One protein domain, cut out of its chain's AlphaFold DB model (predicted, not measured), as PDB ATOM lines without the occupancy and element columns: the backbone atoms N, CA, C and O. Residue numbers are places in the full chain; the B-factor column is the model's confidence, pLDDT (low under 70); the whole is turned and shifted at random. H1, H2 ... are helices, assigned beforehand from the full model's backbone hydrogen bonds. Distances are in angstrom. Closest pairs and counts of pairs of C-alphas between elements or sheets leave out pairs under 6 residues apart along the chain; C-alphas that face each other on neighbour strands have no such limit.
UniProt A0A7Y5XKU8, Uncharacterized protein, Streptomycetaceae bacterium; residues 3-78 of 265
ATOM      1  N   ALA A   3     109.278 102.527 276.052       61.69
ATOM      2  CA  ALA A   3     110.105 103.661 275.639       61.69
ATOM      3  C   ALA A   3     111.580 103.382 275.974       61.69
ATOM      4  O   ALA A   3     111.901 103.010 277.104       61.69
ATOM      5  N   GLY A   4     112.465 103.525 274.986       61.34
ATOM      6  CA  GLY A   4     113.907 103.415 275.191       61.34
ATOM      7  C   GLY A   4     114.488 104.675 275.836       61.34
ATOM      8  O   GLY A   4     113.852 105.727 275.870       61.34
ATOM      9  N   LYS A   5     115.725 104.579 276.336       68.12
ATOM     10  CA  LYS A   5     116.467 105.731 276.885       68.12
ATOM     11  C   LYS A   5     116.975 106.693 275.797       68.12
ATOM     12  O   LYS A   5     117.313 107.832 276.101       68.12
ATOM     13  N   ASP A   6     117.016 106.247 274.541       75.00
ATOM     14  CA  ASP A   6     117.386 107.055 273.378       75.00
ATOM     15  C   ASP A   6     116.123 107.494 272.623       75.00
ATOM     16  O   ASP A   6     115.243 106.681 272.343       75.00
ATOM     17  N   LYS A   7     116.048 108.774 272.244       78.88
ATOM     18  CA  LYS A   7     114.901 109.360 271.525       78.88
ATOM     19  C   LYS A   7     114.625 108.715 270.159       78.88
ATOM     20  O   LYS A   7     113.574 108.968 269.575       78.88
ATOM     21  N   ARG A   8     115.566 107.936 269.624       81.19
ATOM     22  CA  ARG A   8     115.487 107.251 268.330       81.19
ATOM     23  C   ARG A   8     115.240 105.749 268.454       81.19
ATOM     24  O   ARG A   8     115.010 105.114 267.428       81.19
ATOM     25  N   LEU A   9     115.305 105.178 269.658       74.69
ATOM     26  CA  LEU A   9     115.177 103.738 269.875       74.69
ATOM     27  C   LEU A   9     113.961 103.424 270.745       74.69
ATOM     28  O   LEU A   9     113.722 104.046 271.778       74.69
ATOM     29  N   ALA A  10     113.215 102.401 270.348       78.75
ATOM     30  CA  ALA A  10     112.137 101.833 271.141       78.75
ATOM     31  C   ALA A  10     112.343 100.328 271.260       78.75
ATOM     32  O   ALA A  10     112.775  99.673 270.311       78.75
ATOM     33  N   TYR A  11     112.003  99.786 272.426       66.75
ATOM     34  CA  TYR A  11     111.956  98.348 272.612       66.75
ATOM     35  C   TYR A  11     110.603  97.841 272.111       66.75
ATOM     36  O   TYR A  11     109.547  98.189 272.660       66.75
ATOM     37  N   VAL A  12     110.635  97.047 271.047       76.56
ATOM     38  CA  VAL A  12     109.452  96.448 270.430       76.56
ATOM     39  C   VAL A  12     109.546  94.943 270.607       76.56
ATOM     40  O   VAL A  12     110.513  94.327 270.181       76.56
ATOM     41  N   GLU A  13     108.525  94.371 271.234       78.44
ATOM     42  CA  GLU A  13     108.363  92.929 271.391       78.44
ATOM     43  C   GLU A  13     107.049  92.507 270.735       78.44
ATOM     44  O   GLU A  13     106.077  93.273 270.715       78.44
ATOM     45  N   TYR A  14     107.046  91.298 270.184       83.44
ATOM     46  CA  TYR A  14     105.882  90.654 269.597       83.44
ATOM     47  C   TYR A  14     105.713  89.292 270.265       83.44
ATOM     48  O   TYR A  14     106.615  88.456 270.213       83.44
ATOM     49  N   GLY A  15     104.585  89.106 270.942       86.38
ATOM     50  CA  GLY A  15     104.330  87.959 271.801       86.38
ATOM     51  C   GLY A  15     102.886  87.908 272.270       86.38
ATOM     52  O   GLY A  15     102.114  88.852 272.055       86.38
ATOM     53  N   ALA A  16     102.529  86.808 272.923       88.38
ATOM     54  CA  ALA A  16     101.207  86.645 273.506       88.38
ATOM     55  C   ALA A  16     101.015  87.560 274.727       88.38
ATOM     56  O   ALA A  16     101.938  87.832 275.491       88.38
ATOM     57  N   LYS A  17      99.781  88.010 274.949       87.75
ATOM     58  CA  LYS A  17      99.326  88.577 276.219       87.75
ATOM     59  C   LYS A  17      98.634  87.467 276.988       87.75
ATOM     60  O   LYS A  17      97.445  87.224 276.780       87.75
ATOM     61  N   LEU A  18      99.382  86.785 277.846       86.56
ATOM     62  CA  LEU A  18      98.827  85.672 278.602       86.56
ATOM     63  C   LEU A  18      97.780  86.148 279.606       86.56
ATOM     64  O   LEU A  18      97.965  87.128 280.329       86.56
ATOM     65  N   LYS A  19      96.666  85.418 279.649       89.31
ATOM     66  CA  LYS A  19      95.695  85.500 280.739       89.31
ATOM     67  C   LYS A  19      96.281  84.774 281.964       89.31
ATOM     68  O   LYS A  19      97.110  83.880 281.787       89.31
ATOM     69  N   PRO A  20      95.870  85.110 283.197       85.00
ATOM     70  CA  PRO A  20      96.213  84.298 284.361       85.00
ATOM     71  C   PRO A  20      95.733  82.854 284.185       85.00
ATOM     72  O   PRO A  20      94.676  82.624 283.592       85.00
ATOM     73  N   CYS A  21      96.486  81.892 284.720       86.06
ATOM     74  CA  CYS A  21      95.997  80.520 284.826       86.06
ATOM     75  C   CYS A  21      94.763  80.460 285.735       86.06
ATOM     76  O   CYS A  21      94.614  81.274 286.649       86.06
ATOM     77  N   LEU A  22      93.910  79.452 285.528       87.81
ATOM     78  CA  LEU A  22      92.763  79.189 286.403       87.81
ATOM     79  C   LEU A  22      93.192  78.965 287.861       87.81
ATOM     80  O   LEU A  22      92.512  79.403 288.789       87.81
ATOM     81  N   ARG A  23      94.327  78.288 288.056       70.69
ATOM     82  CA  ARG A  23      94.938  78.047 289.361       70.69
ATOM     83  C   ARG A  23      96.172  78.919 289.556       70.69
ATOM     84  O   ARG A  23      97.000  79.024 288.654       70.69
ATOM     85  N   ALA A  24      96.317  79.478 290.754       70.25
ATOM     86  CA  ALA A  24      97.485  80.275 291.127       70.25
ATOM     87  C   ALA A  24      98.769  79.433 291.269       70.25
ATOM     88  O   ALA A  24      99.858  79.958 291.085       70.25
ATOM     89  N   ASP A  25      98.641  78.136 291.563       67.56
ATOM     90  CA  ASP A  25      99.733  77.167 291.729       67.56
ATOM     91  C   ASP A  25      99.966  76.307 290.469       67.56
ATOM     92  O   ASP A  25     100.423  75.167 290.555       67.56
ATOM     93  N   CYS A  26      99.601  76.814 289.288       73.06
ATOM     94  CA  CYS A  26      99.737  76.078 288.034       73.06
ATOM     95  C   CYS A  26     101.215  75.794 287.716       73.06
ATOM     96  O   CYS A  26     101.995  76.718 287.508       73.06
ATOM     97  N   SER A  27     101.586  74.517 287.597       80.31
ATOM     98  CA  SER A  27     102.934  74.098 287.180       80.31
ATOM     99  C   SER A  27     103.182  74.234 285.674       80.31
ATOM    100  O   SER A  27     104.246  73.866 285.188       80.31
ATOM    101  N   HIS A  28     102.177  74.689 284.921       88.06
ATOM    102  CA  HIS A  28     102.183  74.755 283.462       88.06
ATOM    103  C   HIS A  28     102.466  73.415 282.755       88.06
ATOM    104  O   HIS A  28     102.760  73.391 281.557       88.06
ATOM    105  N   ALA A  29     102.317  72.281 283.448       84.56
ATOM    106  CA  ALA A  29     102.384  70.961 282.830       84.56
ATOM    107  C   ALA A  29     101.344  70.826 281.703       84.56
ATOM    108  O   ALA A  29     100.307  71.494 281.697       84.56
ATOM    109  N   VAL A  30     101.636  69.991 280.701       88.25
ATOM    110  CA  VAL A  30     100.712  69.768 279.579       88.25
ATOM    111  C   VAL A  30      99.373  69.253 280.111       88.25
ATOM    112  O   VAL A  30      99.339  68.286 280.871       88.25
ATOM    113  N   GLY A  31      98.270  69.888 279.705       83.69
ATOM    114  CA  GLY A  31      96.922  69.461 280.080       83.69
ATOM    115  C   GLY A  31      96.481  69.935 281.465       83.69
ATOM    116  O   GLY A  31      95.418  69.524 281.934       83.69
ATOM    117  N   SER A  32      97.258  70.806 282.118       87.88
ATOM    118  CA  SER A  32      96.816  71.518 283.313       87.88
ATOM    119  C   SER A  32      95.539  72.310 283.016       87.88
ATOM    120  O   SER A  32      95.497  73.160 282.126       87.88
ATOM    121  N   GLU A  33      94.483  72.035 283.781       89.94
ATOM    122  CA  GLU A  33      93.173  72.650 283.573       89.94
ATOM    123  C   GLU A  33      93.251  74.181 283.672       89.94
ATOM    124  O   GLU A  33      93.680  74.741 284.684       89.94
ATOM    125  N   GLY A  34      92.831  74.864 282.602       90.00
ATOM    126  CA  GLY A  34      92.839  76.325 282.533       90.00
ATOM    127  C   GLY A  34      94.239  76.946 282.543       90.00
ATOM    128  O   GLY A  34      94.395  78.088 282.983       90.00
ATOM    129  N   CYS A  35      95.258  76.208 282.093       92.75
ATOM    130  CA  CYS A  35      96.606  76.728 281.907       92.75
ATOM    131  C   CYS A  35      96.643  77.779 280.792       92.75
ATOM    132  O   CYS A  35      96.157  77.555 279.683       92.75
ATOM    133  N   SER A  36      97.287  78.914 281.060       93.31
ATOM    134  CA  SER A  36      97.440  79.986 280.075       93.31
ATOM    135  C   SER A  36      98.341  79.606 278.897       93.31
ATOM    136  O   SER A  36      98.205  80.184 277.822       93.31
ATOM    137  N   TYR A  37      99.225  78.616 279.063       93.88
ATOM    138  CA  TYR A  37     100.094  78.127 277.983       93.88
ATOM    139  C   TYR A  37      99.349  77.270 276.967       93.88
ATOM    140  O   TYR A  37      99.860  77.071 275.866       93.88
ATOM    141  N   ASP A  38      98.144  76.819 277.309       93.50
ATOM    142  CA  ASP A  38      97.287  76.017 276.442       93.50
ATOM    143  C   ASP A  38      96.168  76.876 275.799       93.50
ATOM    144  O   ASP A  38      95.316  76.353 275.076       93.50
ATOM    145  N   ASP A  39      96.174  78.202 276.030       93.50
ATOM    146  CA  ASP A  39      95.229  79.150 275.426       93.50
ATOM    147  C   ASP A  39      95.507  79.323 273.924       93.50
ATOM    148  O   ASP A  39      96.521  79.888 273.507       93.50
ATOM    149  N   ARG A  40      94.561  78.877 273.097       94.06
ATOM    150  CA  ARG A  40      94.671  78.936 271.635       94.06
ATOM    151  C   ARG A  40      94.719  80.361 271.108       94.06
ATOM    152  O   ARG A  40      95.460  80.622 270.162       94.06
ATOM    153  N   ASP A  41      94.037  81.301 271.754       94.12
ATOM    154  CA  ASP A  41      94.102  82.707 271.349       94.12
ATOM    155  C   ASP A  41      95.532  83.249 271.492       94.12
ATOM    156  O   ASP A  41      96.017  83.995 270.635       94.12
ATOM    157  N   ALA A  42      96.236  82.838 272.553       93.38
ATOM    158  CA  ALA A  42      97.623  83.220 272.793       93.38
ATOM    159  C   ALA A  42      98.564  82.636 271.729       93.38
ATOM    160  O   ALA A  42      99.478  83.327 271.270       93.38
ATOM    161  N   TRP A  43      98.314  81.404 271.274       95.12
ATOM    162  CA  TRP A  43      99.116  80.768 270.225       95.12
ATOM    163  C   TRP A  43      99.020  81.550 268.916       95.12
ATOM    164  O   TRP A  43     100.047  81.906 268.332       95.12
ATOM    165  N   TRP A  44      97.801  81.896 268.497       94.88
ATOM    166  CA  TRP A  44      97.566  82.721 267.311       94.88
ATOM    167  C   TRP A  44      98.122  84.136 267.457       94.88
ATOM    168  O   TRP A  44      98.585  84.718 266.477       94.88
ATOM    169  N   GLN A  45      98.120  84.698 268.665       94.12
ATOM    170  CA  GLN A  45      98.688  86.019 268.910       94.12
ATOM    171  C   GLN A  45     100.217  86.051 268.788       94.12
ATOM    172  O   GLN A  45     100.749  87.039 268.288       94.12
ATOM    173  N   ALA A  46     100.916  85.012 269.251       93.50
ATOM    174  CA  ALA A  46     102.380  84.964 269.248       93.50
ATOM    175  C   ALA A  46     102.979  84.429 267.936       93.50
ATOM    176  O   ALA A  46     104.102  84.788 267.584       93.50
ATOM    177  N   ASN A  47     102.247  83.602 267.180       94.38
ATOM    178  CA  ASN A  47     102.809  82.850 266.055       94.38
ATOM    179  C   ASN A  47     102.274  83.328 264.698       94.38
ATOM    180  O   ASN A  47     101.329  82.768 264.140       94.38
ATOM    181  N   CYS A  48     102.958  84.298 264.079       91.88
ATOM    182  CA  CYS A  48     102.657  84.773 262.716       91.88
ATOM    183  C   CYS A  48     102.600  83.652 261.657       91.88
ATOM    184  O   CYS A  48     101.949  83.801 260.622       91.88
ATOM    185  N   ALA A  49     103.304  82.537 261.878       92.06
ATOM    186  CA  ALA A  49     103.342  81.412 260.949       92.06
ATOM    187  C   ALA A  49     101.997  80.666 260.836       92.06
ATOM    188  O   ALA A  49     101.728  80.116 259.766       92.06
ATOM    189  N   LEU A  50     101.146  80.711 261.874       94.25
ATOM    190  CA  LEU A  50      99.770  80.197 261.823       94.25
ATOM    191  C   LEU A  50      98.918  81.013 260.843       94.25
ATOM    192  O   LEU A  50      98.296  80.456 259.943       94.25
ATOM    193  N   TRP A  51      98.970  82.348 260.938       92.44
ATOM    194  CA  TRP A  51      98.264  83.259 260.022       92.44
ATOM    195  C   TRP A  51      98.684  83.082 258.562       92.44
ATOM    196  O   TRP A  51      97.882  83.271 257.651       92.44
ATOM    197  N   GLY A  52      99.949  82.721 258.341       90.88
ATOM    198  CA  GLY A  52     100.490  82.431 257.017       90.88
ATOM    199  C   GLY A  52     100.265  80.998 256.529       90.88
ATOM    200  O   GLY A  52     100.736  80.681 255.439       90.88
ATOM    201  N   GLY A  53      99.631  80.126 257.323       91.94
ATOM    202  CA  GLY A  53      99.404  78.716 256.987       91.94
ATOM    203  C   GLY A  53     100.679  77.876 256.848       91.94
ATOM    204  O   GLY A  53     100.650  76.823 256.219       91.94
ATOM    205  N   ARG A  54     101.815  78.342 257.387       93.94
ATOM    206  CA  ARG A  54     103.101  77.619 257.324       93.94
ATOM    207  C   ARG A  54     103.199  76.507 258.363       93.94
ATOM    208  O   ARG A  54     103.929  75.547 258.147       93.94
ATOM    209  N   ILE A  55     102.482  76.661 259.471       94.62
ATOM    210  CA  ILE A  55     102.315  75.664 260.529       94.62
ATOM    211  C   ILE A  55     100.834  75.612 260.915       94.62
ATOM    212  O   ILE A  55     100.113  76.587 260.698       94.62
ATOM    213  N   GLY A  56     100.391  74.484 261.465       95.31
ATOM    214  CA  GLY A  56      99.046  74.322 262.023       95.31
ATOM    215  C   GLY A  56      99.055  74.310 263.551       95.31
ATOM    216  O   GLY A  56     100.108  74.165 264.173       95.31
ATOM    217  N   GLU A  57      97.872  74.418 264.157       95.56
ATOM    218  CA  GLU A  57      97.720  74.273 265.611       95.56
ATOM    219  C   GLU A  57      98.168  72.902 266.118       95.56
ATOM    220  O   GLU A  57      98.734  72.821 267.202       95.56
ATOM    221  N   ASP A  58      97.957  71.842 265.336       96.31
ATOM    222  CA  ASP A  58      98.395  70.492 265.702       96.31
ATOM    223  C   ASP A  58      99.921  70.429 265.843       96.31
ATOM    224  O   ASP A  58     100.430  69.878 266.811       96.31
ATOM    225  N   SER A  59     100.661  71.105 264.956       94.88
ATOM    226  CA  SER A  59     102.121  71.196 265.060       94.88
ATOM    227  C   SER A  59     102.561  71.921 266.331       94.88
ATOM    228  O   SER A  59     103.538  71.521 266.954       94.88
ATOM    229  N   LEU A  60     101.846  72.975 266.736       95.50
ATOM    230  CA  LEU A  60     102.106  73.664 268.002       95.50
ATOM    231  C   LEU A  60     101.741  72.797 269.212       95.50
ATOM    232  O   LEU A  60     102.482  72.782 270.188       95.50
ATOM    233  N   ALA A  61     100.653  72.032 269.140       95.75
ATOM    234  CA  ALA A  61     100.291  71.085 270.187       95.75
ATOM    235  C   ALA A  61     101.347  69.978 270.344       95.75
ATOM    236  O   ALA A  61     101.703  69.630 271.468       95.75
ATOM    237  N   ASP A  62     101.902  69.470 269.243       96.12
ATOM    238  CA  ASP A  62     102.998  68.497 269.271       96.12
ATOM    239  C   ASP A  62     104.252  69.080 269.935       96.12
ATOM    240  O   ASP A  62     104.845  68.443 270.806       96.12
ATOM    241  N   GLN A  63     104.621  70.317 269.588       95.56
ATOM    242  CA  GLN A  63     105.744  71.015 270.220       95.56
ATOM    243  C   GLN A  63     105.507  71.212 271.723       95.56
ATOM    244  O   GLN A  63     106.362  70.845 272.531       95.56
ATOM    245  N   ARG A  64     104.309  71.670 272.105       94.56
ATOM    246  CA  ARG A  64     103.868  71.833 273.498       94.56
ATOM    247  C   ARG A  64     103.985  70.547 274.319       94.56
ATOM    248  O   ARG A  64     104.295  70.621 275.505       94.56
ATOM    249  N   ASN A  65     103.731  69.394 273.700       93.69
ATOM    250  CA  ASN A  65     103.863  68.075 274.323       93.69
ATOM    251  C   ASN A  65     105.321  67.603 274.444       93.69
ATOM    252  O   ASN A  65     105.615  66.745 275.274       93.69
ATOM    253  N   SER A  66     106.215  68.113 273.597       90.19
ATOM    254  CA  SER A  66     107.599  67.638 273.475       90.19
ATOM    255  C   SER A  66     108.619  68.422 274.300       90.19
ATOM    256  O   SER A  66     109.755  67.974 274.433       90.19
ATOM    257  N   MET A  67     108.223  69.575 274.844       85.44
ATOM    258  CA  MET A  67     109.117  70.516 275.515       85.44
ATOM    259  C   MET A  67     108.685  70.799 276.958       85.44
ATOM    260  O   MET A  67     107.486  70.773 277.264       85.44
ATOM    261  N   PRO A  68     109.641  71.124 277.844       86.38
ATOM    262  CA  PRO A  68     109.341  71.709 279.142       86.38
ATOM    263  C   PRO A  68     108.537  73.023 279.021       86.38
ATOM    264  O   PRO A  68     108.678  73.744 278.026       86.38
ATOM    265  N   PRO A  69     107.689  73.366 280.011       86.19
ATOM    266  CA  PRO A  69     106.829  74.552 279.950       86.19
ATOM    267  C   PRO A  69     107.573  75.876 279.729       86.19
ATOM    268  O   PRO A  69     107.099  76.730 278.983       86.19
ATOM    269  N   GLU A  70     108.733  76.048 280.351       81.75
ATOM    270  CA  GLU A  70     109.571  77.243 280.257       81.75
ATOM    271  C   GLU A  70     110.170  77.433 278.858       81.75
ATOM    272  O   GLU A  70     110.183  78.545 278.324       81.75
ATOM    273  N   GLU A  71     110.596  76.339 278.224       83.88
ATOM    274  CA  GLU A  71     111.097  76.345 276.848       83.88
ATOM    275  C   GLU A  71     109.957  76.674 275.876       83.88
ATOM    276  O   GLU A  71     110.092  77.552 275.024       83.88
ATOM    277  N   TRP A  72     108.781  76.071 276.082       92.25
ATOM    278  CA  TRP A  72     107.575  76.384 275.315       92.25
ATOM    279  C   TRP A  72     107.190  77.871 275.392       92.25
ATOM    280  O   TRP A  72     106.905  78.507 274.372       92.25
ATOM    281  N   ALA A  73     107.194  78.442 276.596       90.69
ATOM    282  CA  ALA A  73     106.828  79.834 276.826       90.69
ATOM    283  C   ALA A  73     107.755  80.807 276.087       90.69
ATOM    284  O   ALA A  73     107.288  81.764 275.457       90.69
ATOM    285  N   ARG A  74     109.060  80.525 276.131       87.06
ATOM    286  CA  ARG A  74     110.099  81.339 275.503       87.06
ATOM    287  C   ARG A  74     110.013  81.295 273.985       87.06
ATOM    288  O   ARG A  74     109.982  82.349 273.353       87.06
ATOM    289  N   GLU A  75     109.927  80.094 273.422       90.75
ATOM    290  CA  GLU A  75     110.042  79.882 271.977       90.75
ATOM    291  C   GLU A  75     108.736  80.165 271.223       90.75
ATOM    292  O   GLU A  75     108.760  80.736 270.133       90.75
ATOM    293  N   PHE A  76     107.579  79.816 271.799       93.56
ATOM    294  CA  PHE A  76     106.296  79.862 271.081       93.56
ATOM    295  C   PHE A  76     105.332  80.937 271.575       93.56
ATOM    296  O   PHE A  76     104.389  81.278 270.859       93.56
ATOM    297  N   LEU A  77     105.536  81.494 272.772       92.88
ATOM    298  CA  LEU A  77     104.679  82.555 273.323       92.88
ATOM    299  C   LEU A  77     105.412  83.896 273.478       92.88
ATOM    300  O   LEU A  77     104.792  84.889 273.883       92.88
ATOM    301  N   SER A  78     106.707  83.934 273.138       88.31
ATOM    302  CA  SER A  78     107.634  85.047 273.383       88.31
ATOM    303  C   SER A  78     107.597  85.544 274.833       88.31
ATOM    304  O   SER A  78     107.805  86.732 275.092       88.31
TER     305      SER A  78
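What this domain is: This is residues 3 to 78 of the 265 residues of an uncharacterized protein of Streptomycetaceae bacterium (UniProt A0A7Y5XKU8). What is the main picture? There is little regular structure: four short helices, H1 to H4, and a long unnamed stretch, residues 3 to 39, make a loose body from which residues 5 to 10 stick out. What is its make-up? The printed part has 76 residues, 29 in named helices, no named strand, class all helix; it is loose, radius of gyration of the C-alphas 14.4 A, spans 45 by 34 by 19 A.

How they stand to each other: How does H3, residues 57 to 66, stand to H4, residues 69 to 76? They are close but not clearly touching, closest C-alphas Arg 64 and Trp 72, 6.1 A, opposite ways at 37 degrees, only just a steep tilt. What of H1, residues 40 to 46, and H2, residues 48 to 51? H1 and H3 are near each other, with 7 pairs of C-alphas within 10 A. H1 and H4 are close but not clearly touching, closest C-alphas Ala 46 and Phe 76, 6.7 A. H2 and H4 are apart. Are the backbones helical? Every O i to N i+4 pair is within hydrogen-bond range in H1, H3 and H4; H2 is too short for one.

Where its parts are: Where is H3? It runs 14.3 A from C-alpha 57 at (97.720, 74.273, 265.611). Where are the others? H1, 10.1 A, begins at C-alpha 40 (94.671, 78.936, 271.635); H2 measures 5.4 A; H4, 10.4 A, ends at C-alpha 76 (106.296, 79.862, 271.081).

The domain as a whole: How large is it? The two C-alphas farthest apart, Lys 7 and Gly 31, are 44.6 A apart. Is it continuous and confident? The printed part has no cut, and the three links between helices are tight. Residues 3 to 5, 11 and 25 have pLDDT under 70.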